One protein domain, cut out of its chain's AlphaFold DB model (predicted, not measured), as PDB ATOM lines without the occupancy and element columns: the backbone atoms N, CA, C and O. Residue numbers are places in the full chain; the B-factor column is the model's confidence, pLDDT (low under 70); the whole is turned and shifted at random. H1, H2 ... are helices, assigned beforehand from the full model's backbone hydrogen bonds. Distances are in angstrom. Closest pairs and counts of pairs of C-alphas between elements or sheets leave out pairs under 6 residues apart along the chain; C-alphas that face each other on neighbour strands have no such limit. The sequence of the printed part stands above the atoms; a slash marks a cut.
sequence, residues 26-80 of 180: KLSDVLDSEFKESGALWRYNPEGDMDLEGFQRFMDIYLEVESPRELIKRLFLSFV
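AT A GLANCE: This is residues 26 to 80 of the 180 residues of the protein "Hypothetical protein" of Medioppia subpectinata (UniProt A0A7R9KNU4). Three short helices are joined into a small body, with H2 in the middle, H3 crossing it nearly at a right angle on one side, and H1 set beyond it on the other side, near the last residues of H2. A long loop, residues 35 to 51, leaves H1 and arcs over to the first residue of H2, while H2 turns into H3 through a few residues. The printed part has 55 residues with three named helices, in the order H1, H2, H3, and no named strand; the class is all helix. The whole is compact, with a radius of gyration of the C-alphas of 10.8 A, and its C-alphas span 29 by 23 by 16 A along their three main axes.

IN THESE COORDINATES: The printed part begins at Lys 26, and H1 follows as residues 27 to 34, from C-alpha 27 at (371.027, -35.267, 493.166) to C-alpha 34, 10.5 A away. Residues 35 to 51 hold no named element. H2, residues 52 to 63, is the longest helix by residues, with 12 residues; its C-alpha 52 is at (360.507, -45.586, 503.598), and it measures 15.9 A from first to last C-alpha. H3, residues 69 to 79, also measures 15.9 A and ends with C-alpha 79 at (367.886, -50.518, 496.578). Val 80 is the last printed residue.

HOW THE PARTS SIT: H1 and H2 only just touch, with 3 pairs of C-alphas within 8 A, and H2 touches H1 with residues 61 to 62 alone. The closest C-alphas of the two are those of Val 30 and Tyr 62, 6.5 A apart. H1 and H2 run opposite ways at a steep tilt of 64 degrees, and their centres are 12.0 A apart. H2 and H3 touch, with 7 pairs of C-alphas within 8 A. Their closest C-alphas are those of Gln 56 and Ile 72, 6.2 A apart. The lines of H2 and H3 are about perpendicular, at 78 degrees, with 10.6 A from centre to centre. H1 and H3 are apart. In H1 and H2 every O i to N i+4 pair is within hydrogen-bond range; in H3 it is 6 of 7.

THE WHOLE: The two C-alphas farthest apart are those of Glu 37 and Glu 70, at 29.3 A, and the C-alphas of Lys 26 and Val 80, the first and last printed, are 22.6 A apart. The printed part has no cut. The link from H1 to H2 is long, with 17 residues whose C-alphas lie 7 to 15 A from the mean of the C-alphas. The link from H2 to H3 is tight, with 5 residues. The mean pLDDT of the printed part is 87.0, and no printed residue is under 70.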
ATOM      1  N   LYS A  26     369.767 -31.010 491.327       92.56
ATOM      2  CA  LYS A  26     370.774 -32.053 491.167       92.56
ATOM      3  C   LYS A  26     370.772 -32.962 492.380       92.56
ATOM      4  O   LYS A  26     370.689 -32.502 493.514       92.56
ATOM      5  N   LEU A  27     370.944 -34.254 492.121       90.44
ATOM      6  CA  LEU A  27     371.027 -35.267 493.166       90.44
ATOM      7  C   LEU A  27     372.147 -34.950 494.169       90.44
ATOM      8  O   LEU A  27     371.919 -35.025 495.369       90.44
ATOM      9  N   SER A  28     373.325 -34.541 493.681       90.25
ATOM     10  CA  SER A  28     374.453 -34.114 494.521       90.25
ATOM     11  C   SER A  28     374.064 -32.995 495.481       90.25
ATOM     12  O   SER A  28     374.330 -33.079 496.672       90.25
ATOM     13  N   ASP A  29     373.380 -31.982 494.957       91.31
ATOM     14  CA  ASP A  29     373.071 -30.767 495.699       91.31
ATOM     15  C   ASP A  29     372.028 -31.062 496.780       91.31
ATOM     16  O   ASP A  29     372.156 -30.572 497.895       91.31
ATOM     17  N   VAL A  30     371.050 -31.928 496.486       91.50
ATOM     18  CA  VAL A  30     370.049 -32.400 497.459       91.50
ATOM     19  C   VAL A  30     370.689 -33.244 498.558       91.50
ATOM     20  O   VAL A  30     370.364 -33.064 499.731       91.50
ATOM     21  N   LEU A  31     371.608 -34.147 498.203       88.69
ATOM     22  CA  LEU A  31     372.356 -34.936 499.185       88.69
ATOM     23  C   LEU A  31     373.200 -34.029 500.097       88.69
ATOM     24  O   LEU A  31     373.272 -34.266 501.301       88.69
ATOM     25  N   ASP A  32     373.770 -32.952 499.551       86.38
ATOM     26  CA  ASP A  32     374.566 -31.988 500.308       86.38
ATOM     27  C   ASP A  32     373.736 -30.981 501.117       86.38
ATOM     28  O   ASP A  32     374.221 -30.508 502.147       86.38
ATOM     29  N   SER A  33     372.542 -30.583 500.673       87.50
ATOM     30  CA  SER A  33     371.734 -29.549 501.336       87.50
ATOM     31  C   SER A  33     370.782 -30.125 502.375       87.50
ATOM     32  O   SER A  33     370.685 -29.592 503.481       87.50
ATOM     33  N   GLU A  34     370.092 -31.218 502.048       90.12
ATOM     34  CA  GLU A  34     368.947 -31.683 502.835       90.12
ATOM     35  C   GLU A  34     369.335 -32.517 504.054       90.12
ATOM     36  O   GLU A  34     368.566 -32.587 505.010       90.12
ATOM     37  N   PHE A  35     370.524 -33.120 504.047       85.75
ATOM     38  CA  PHE A  35     371.017 -33.979 505.130       85.75
ATOM     39  C   PHE A  35     371.850 -33.232 506.184       85.75
ATOM     40  O   PHE A  35     372.268 -33.823 507.176       85.75
ATOM     41  N   LYS A  36     372.103 -31.933 505.991       84.38
ATOM     42  CA  LYS A  36     372.780 -31.075 506.981       84.38
ATOM     43  C   LYS A  36     371.781 -30.555 508.018       84.38
ATOM     44  O   LYS A  36     370.579 -30.609 507.792       84.38
ATOM     45  N   GLU A  37     372.266 -29.982 509.125       72.44
ATOM     46  CA  GLU A  37     371.443 -29.509 510.264       72.44
ATOM     47  C   GLU A  37     370.302 -28.530 509.903       72.44
ATOM     48  O   GLU A  37     369.374 -28.365 510.687       72.44
ATOM     49  N   SER A  38     370.336 -27.901 508.721       77.06
ATOM     50  CA  SER A  38     369.288 -26.987 508.238       77.06
ATOM     51  C   SER A  38     368.337 -27.598 507.196       77.06
ATOM     52  O   SER A  38     367.419 -26.911 506.745       77.06
ATOM     53  N   GLY A  39     368.569 -28.836 506.759       80.50
ATOM     54  CA  GLY A  39     367.835 -29.474 505.668       80.50
ATOM     55  C   GLY A  39     366.617 -30.266 506.139       80.50
ATOM     56  O   GLY A  39     366.518 -30.635 507.306       80.50
ATOM     57  N   ALA A  40     365.668 -30.571 505.252       82.56
ATOM     58  CA  ALA A  40     364.433 -31.273 505.627       82.56
ATOM     59  C   ALA A  40     364.655 -32.743 506.050       82.56
ATOM     60  O   ALA A  40     363.767 -33.365 506.639       82.56
ATOM     61  N   LEU A  41     365.840 -33.289 505.774       85.75
ATOM     62  CA  LEU A  41     366.255 -34.651 506.098       85.75
ATOM     63  C   LEU A  41     367.347 -34.692 507.172       85.75
ATOM     64  O   LEU A  41     367.927 -35.751 507.371       85.75
ATOM     65  N   TRP A  42     367.589 -33.603 507.912       84.06
ATOM     66  CA  TRP A  42     368.630 -33.509 508.954       84.06
ATOM     67  C   TRP A  42     368.593 -34.636 510.003       84.06
ATOM     68  O   TRP A  42     369.599 -34.953 510.630       84.06
ATOM     69  N   ARG A  43     367.414 -35.243 510.206       83.81
ATOM     70  CA  ARG A  43     367.194 -36.375 511.120       83.81
ATOM     71  C   ARG A  43     367.668 -37.726 510.566       83.81
ATOM     72  O   ARG A  43     367.752 -38.688 511.324       83.81
ATOM     73  N   TYR A  44     367.910 -37.816 509.260       84.94
ATOM     74  CA  TYR A  44     368.399 -39.008 508.576       84.94
ATOM     75  C   TYR A  44     369.900 -38.877 508.336       84.94
ATOM     76  O   TYR A  44     370.383 -37.837 507.898       84.94
ATOM     77  N   ASN A  45     370.646 -39.944 508.618       76.69
ATOM     78  CA  ASN A  45     372.080 -39.974 508.353       76.69
ATOM     79  C   ASN A  45     372.316 -40.276 506.861       76.69
ATOM     80  O   ASN A  45     371.857 -41.327 506.412       76.69
ATOM     81  N   PRO A  46     373.043 -39.434 506.100       73.56
ATOM     82  CA  PRO A  46     373.353 -39.723 504.696       73.56
ATOM     83  C   PRO A  46     374.205 -40.993 504.525       73.56
ATOM     84  O   PRO A  46     374.093 -41.671 503.510       73.56
ATOM     85  N   GLU A  47     374.999 -41.355 505.540       74.62
ATOM     86  CA  GLU A  47     375.819 -42.580 505.575       74.62
ATOM     87  C   GLU A  47     375.110 -43.768 506.259       74.62
ATOM     88  O   GLU A  47     375.719 -44.808 506.511       74.62
ATOM     89  N   GLY A  48     373.847 -43.597 506.661       79.56
ATOM     90  CA  GLY A  48     373.101 -44.565 507.460       79.56
ATOM     91  C   GLY A  48     371.924 -45.183 506.720       79.56
ATOM     92  O   GLY A  48     371.635 -44.866 505.568       79.56
ATOM     93  N   ASP A  49     371.216 -46.061 507.425       81.94
ATOM     94  CA  ASP A  49     369.977 -46.636 506.917       81.94
ATOM     95  C   ASP A  49     368.855 -45.590 506.919       81.94
ATOM     96  O   ASP A  49     368.675 -44.828 507.874       81.94
ATOM     97  N   MET A  50     368.070 -45.588 505.846       87.88
ATOM     98  CA  MET A  50     366.918 -44.713 505.658       87.88
ATOM     99  C   MET A  50     365.639 -45.548 505.622       87.88
ATOM    100  O   MET A  50     365.590 -46.599 504.981       87.88
ATOM    101  N   ASP A  51     364.593 -45.086 506.302       90.00
ATOM    102  CA  ASP A  51     363.276 -45.710 506.245       90.00
ATOM    103  C   ASP A  51     362.475 -45.246 505.018       90.00
ATOM    104  O   ASP A  51     362.830 -44.301 504.313       90.00
ATOM    105  N   LEU A  52     361.355 -45.923 504.744       90.06
ATOM    106  CA  LEU A  52     360.507 -45.586 503.598       90.06
ATOM    107  C   LEU A  52     359.946 -44.156 503.688       90.06
ATOM    108  O   LEU A  52     359.740 -43.515 502.660       90.06
ATOM    109  N   GLU A  53     359.674 -43.658 504.896       91.88
ATOM    110  CA  GLU A  53     359.153 -42.303 505.090       91.88
ATOM    111  C   GLU A  53     360.208 -41.239 504.760       91.88
ATOM    112  O   GLU A  53     359.909 -40.273 504.056       91.88
ATOM    113  N   GLY A  54     361.450 -41.441 505.201       90.94
ATOM    114  CA  GLY A  54     362.582 -40.592 504.851       90.94
ATOM    115  C   GLY A  54     362.878 -40.629 503.363       90.94
ATOM    116  O   GLY A  54     363.065 -39.579 502.752       90.94
ATOM    117  N   PHE A  55     362.814 -41.814 502.759       91.81
ATOM    118  CA  PHE A  55     363.005 -41.969 501.322       91.81
ATOM    119  C   PHE A  55     361.906 -41.272 500.511       91.81
ATOM    120  O   PHE A  55     362.208 -40.607 499.527       91.81
ATOM    121  N   GLN A  56     360.642 -41.345 500.942       93.06
ATOM    122  CA  GLN A  56     359.552 -40.581 500.324       93.06
ATOM    123  C   GLN A  56     359.835 -39.079 500.378       93.06
ATOM    124  O   GLN A  56     359.769 -38.415 499.350       93.06
ATOM    125  N   ARG A  57     360.203 -38.549 501.552       92.06
ATOM    126  CA  ARG A  57     360.538 -37.126 501.700       92.06
ATOM    127  C   ARG A  57     361.697 -36.722 500.803       92.06
ATOM    128  O   ARG A  57     361.619 -35.693 500.146       92.06
ATOM    129  N   PHE A  58     362.740 -37.541 500.748       92.50
ATOM    130  CA  PHE A  58     363.867 -37.332 499.852       92.50
ATOM    131  C   PHE A  58     363.431 -37.247 498.388       92.50
ATOM    132  O   PHE A  58     363.831 -36.320 497.688       92.50
ATOM    133  N   MET A  59     362.570 -38.160 497.942       93.75
ATOM    134  CA  MET A  59     362.091 -38.172 496.563       93.75
ATOM    135  C   MET A  59     361.184 -36.987 496.250       93.75
ATOM    136  O   MET A  59     361.357 -36.381 495.201       93.75
ATOM    137  N   ASP A  60     360.308 -36.580 497.169       93.12
ATOM    138  CA  ASP A  60     359.482 -35.381 496.985       93.12
ATOM    139  C   ASP A  60     360.351 -34.114 496.863       93.12
ATOM    140  O   ASP A  60     360.071 -33.223 496.062       93.12
ATOM    141  N   ILE A  61     361.446 -34.038 497.632       92.69
ATOM    142  CA  ILE A  61     362.378 -32.907 497.570       92.69
ATOM    143  C   ILE A  61     363.201 -32.937 496.282       92.69
ATOM    144  O   ILE A  61     363.403 -31.873 495.696       92.69
ATOM    145  N   TYR A  62     363.694 -34.109 495.869       93.06
ATOM    146  CA  TYR A  62     364.533 -34.279 494.682       93.06
ATOM    147  C   TYR A  62     363.745 -34.108 493.381       93.06
ATOM    148  O   TYR A  62     364.241 -33.481 492.449       93.06
ATOM    149  N   LEU A  63     362.526 -34.636 493.316       92.25
ATOM    150  CA  LEU A  63     361.668 -34.569 492.132       92.25
ATOM    151  C   LEU A  63     360.846 -33.273 492.071       92.25
ATOM    152  O   LEU A  63     360.233 -32.999 491.046       92.25
ATOM    153  N   GLU A  64     360.834 -32.485 493.153       92.56
ATOM    154  CA  GLU A  64     360.064 -31.237 493.294       92.56
ATOM    155  C   GLU A  64     358.547 -31.412 493.077       92.56
ATOM    156  O   GLU A  64     357.824 -30.459 492.787       92.56
ATOM    157  N   VAL A  65     358.050 -32.638 493.249       90.31
ATOM    158  CA  VAL A  65     356.650 -33.026 493.064       90.31
ATOM    159  C   VAL A  65     356.265 -34.079 494.099       90.31
ATOM    160  O   VAL A  65     357.100 -34.870 494.537       90.31
ATOM    161  N   GLU A  66     354.989 -34.107 494.484       89.06
ATOM    162  CA  GLU A  66     354.466 -35.174 495.336       89.06
ATOM    163  C   GLU A  66     354.520 -36.511 494.590       89.06
ATOM    164  O   GLU A  66     353.834 -36.723 493.586       89.06
ATOM    165  N   SER A  67     355.357 -37.422 495.080       84.50
ATOM    166  CA  SER A  67     355.624 -38.679 494.396       84.50
ATOM    167  C   SER A  67     354.599 -39.755 494.776       84.50
ATOM    168  O   SER A  67     354.349 -39.975 495.966       84.50
ATOM    169  N   PRO A  68     354.046 -40.518 493.812       87.50
ATOM    170  CA  PRO A  68     353.103 -41.591 494.114       87.50
ATOM    171  C   PRO A  68     353.698 -42.624 495.081       87.50
ATOM    172  O   PRO A  68     354.736 -43.231 494.810       87.50
ATOM    173  N   ARG A  69     353.010 -42.889 496.199       88.06
ATOM    174  CA  ARG A  69     353.505 -43.777 497.270       88.06
ATOM    175  C   ARG A  69     353.897 -45.177 496.782       88.06
ATOM    176  O   ARG A  69     354.848 -45.767 497.287       88.06
ATOM    177  N   GLU A  70     353.167 -45.715 495.807       87.88
ATOM    178  CA  GLU A  70     353.456 -47.034 495.233       87.88
ATOM    179  C   GLU A  70     354.751 -47.051 494.408       87.88
ATOM    180  O   GLU A  70     355.517 -48.011 494.521       87.88
ATOM    181  N   LEU A  71     355.038 -45.974 493.665       89.00
ATOM    182  CA  LEU A  71     356.286 -45.802 492.916       89.00
ATOM    183  C   LEU A  71     357.475 -45.746 493.880       89.00
ATOM    184  O   LEU A  71     358.428 -46.517 493.752       89.00
ATOM    185  N   ILE A  72     357.382 -44.891 494.902       91.56
ATOM    186  CA  ILE A  72     358.431 -44.726 495.914       91.56
ATOM    187  C   ILE A  72     358.711 -46.031 496.642       91.56
ATOM    188  O   ILE A  72     359.866 -46.406 496.830       91.56
ATOM    189  N   LYS A  73     357.666 -46.768 497.013       89.88
ATOM    190  CA  LYS A  73     357.808 -48.056 497.686       89.88
ATOM    191  C   LYS A  73     358.562 -49.077 496.835       89.88
ATOM    192  O   LYS A  73     359.435 -49.761 497.364       89.88
ATOM    193  N   ARG A  74     358.252 -49.197 495.541       89.31
ATOM    194  CA  ARG A  74     358.962 -50.126 494.639       89.31
ATOM    195  C   ARG A  74     360.405 -49.699 494.414       89.31
ATOM    196  O   ARG A  74     361.295 -50.544 494.399       89.31
ATOM    197  N   LEU A  75     360.643 -48.399 494.303       89.88
ATOM    198  CA  LEU A  75     361.977 -47.846 494.127       89.88
ATOM    199  C   LEU A  75     362.844 -48.018 495.383       89.88
ATOM    200  O   LEU A  75     363.976 -48.477 495.285       89.88
ATOM    201  N   PHE A  76     362.290 -47.785 496.572       89.44
ATOM    202  CA  PHE A  76     362.941 -48.083 497.852       89.44
ATOM    203  C   PHE A  76     363.311 -49.569 497.956       89.44
ATOM    204  O   PHE A  76     364.459 -49.939 498.207       89.44
ATOM    205  N   LEU A  77     362.346 -50.439 497.645       87.00
ATOM    206  CA  LEU A  77     362.554 -51.878 497.512       87.00
ATOM    207  C   LEU A  77     363.365 -52.263 496.262       87.00
ATOM    208  O   LEU A  77     363.471 -53.437 495.967       87.00
ATOM    209  N   SER A  78     363.934 -51.346 495.486       83.94
ATOM    210  CA  SER A  78     364.906 -51.705 494.442       83.94
ATOM    211  C   SER A  78     366.342 -51.583 494.955       83.94
ATOM    212  O   SER A  78     367.232 -52.268 494.452       83.94
ATOM    213  N   PHE A  79     366.566 -50.766 495.991       80.38
ATOM    214  CA  PHE A  79     367.886 -50.518 496.578       80.38
ATOM    215  C   PHE A  79     368.219 -51.422 497.759       80.38
ATOM    216  O   PHE A  79     369.389 -51.686 498.033       80.38
ATOM    217  N   VAL A  80     367.206 -51.916 498.468       73.56
ATOM    218  CA  VAL A  80     367.445 -52.748 499.643       73.56
ATOM    219  C   VAL A  80     367.971 -54.119 499.194       73.56
ATOM    220  O   VAL A  80     367.313 -54.927 498.538       73.56
TER     221      VAL A  80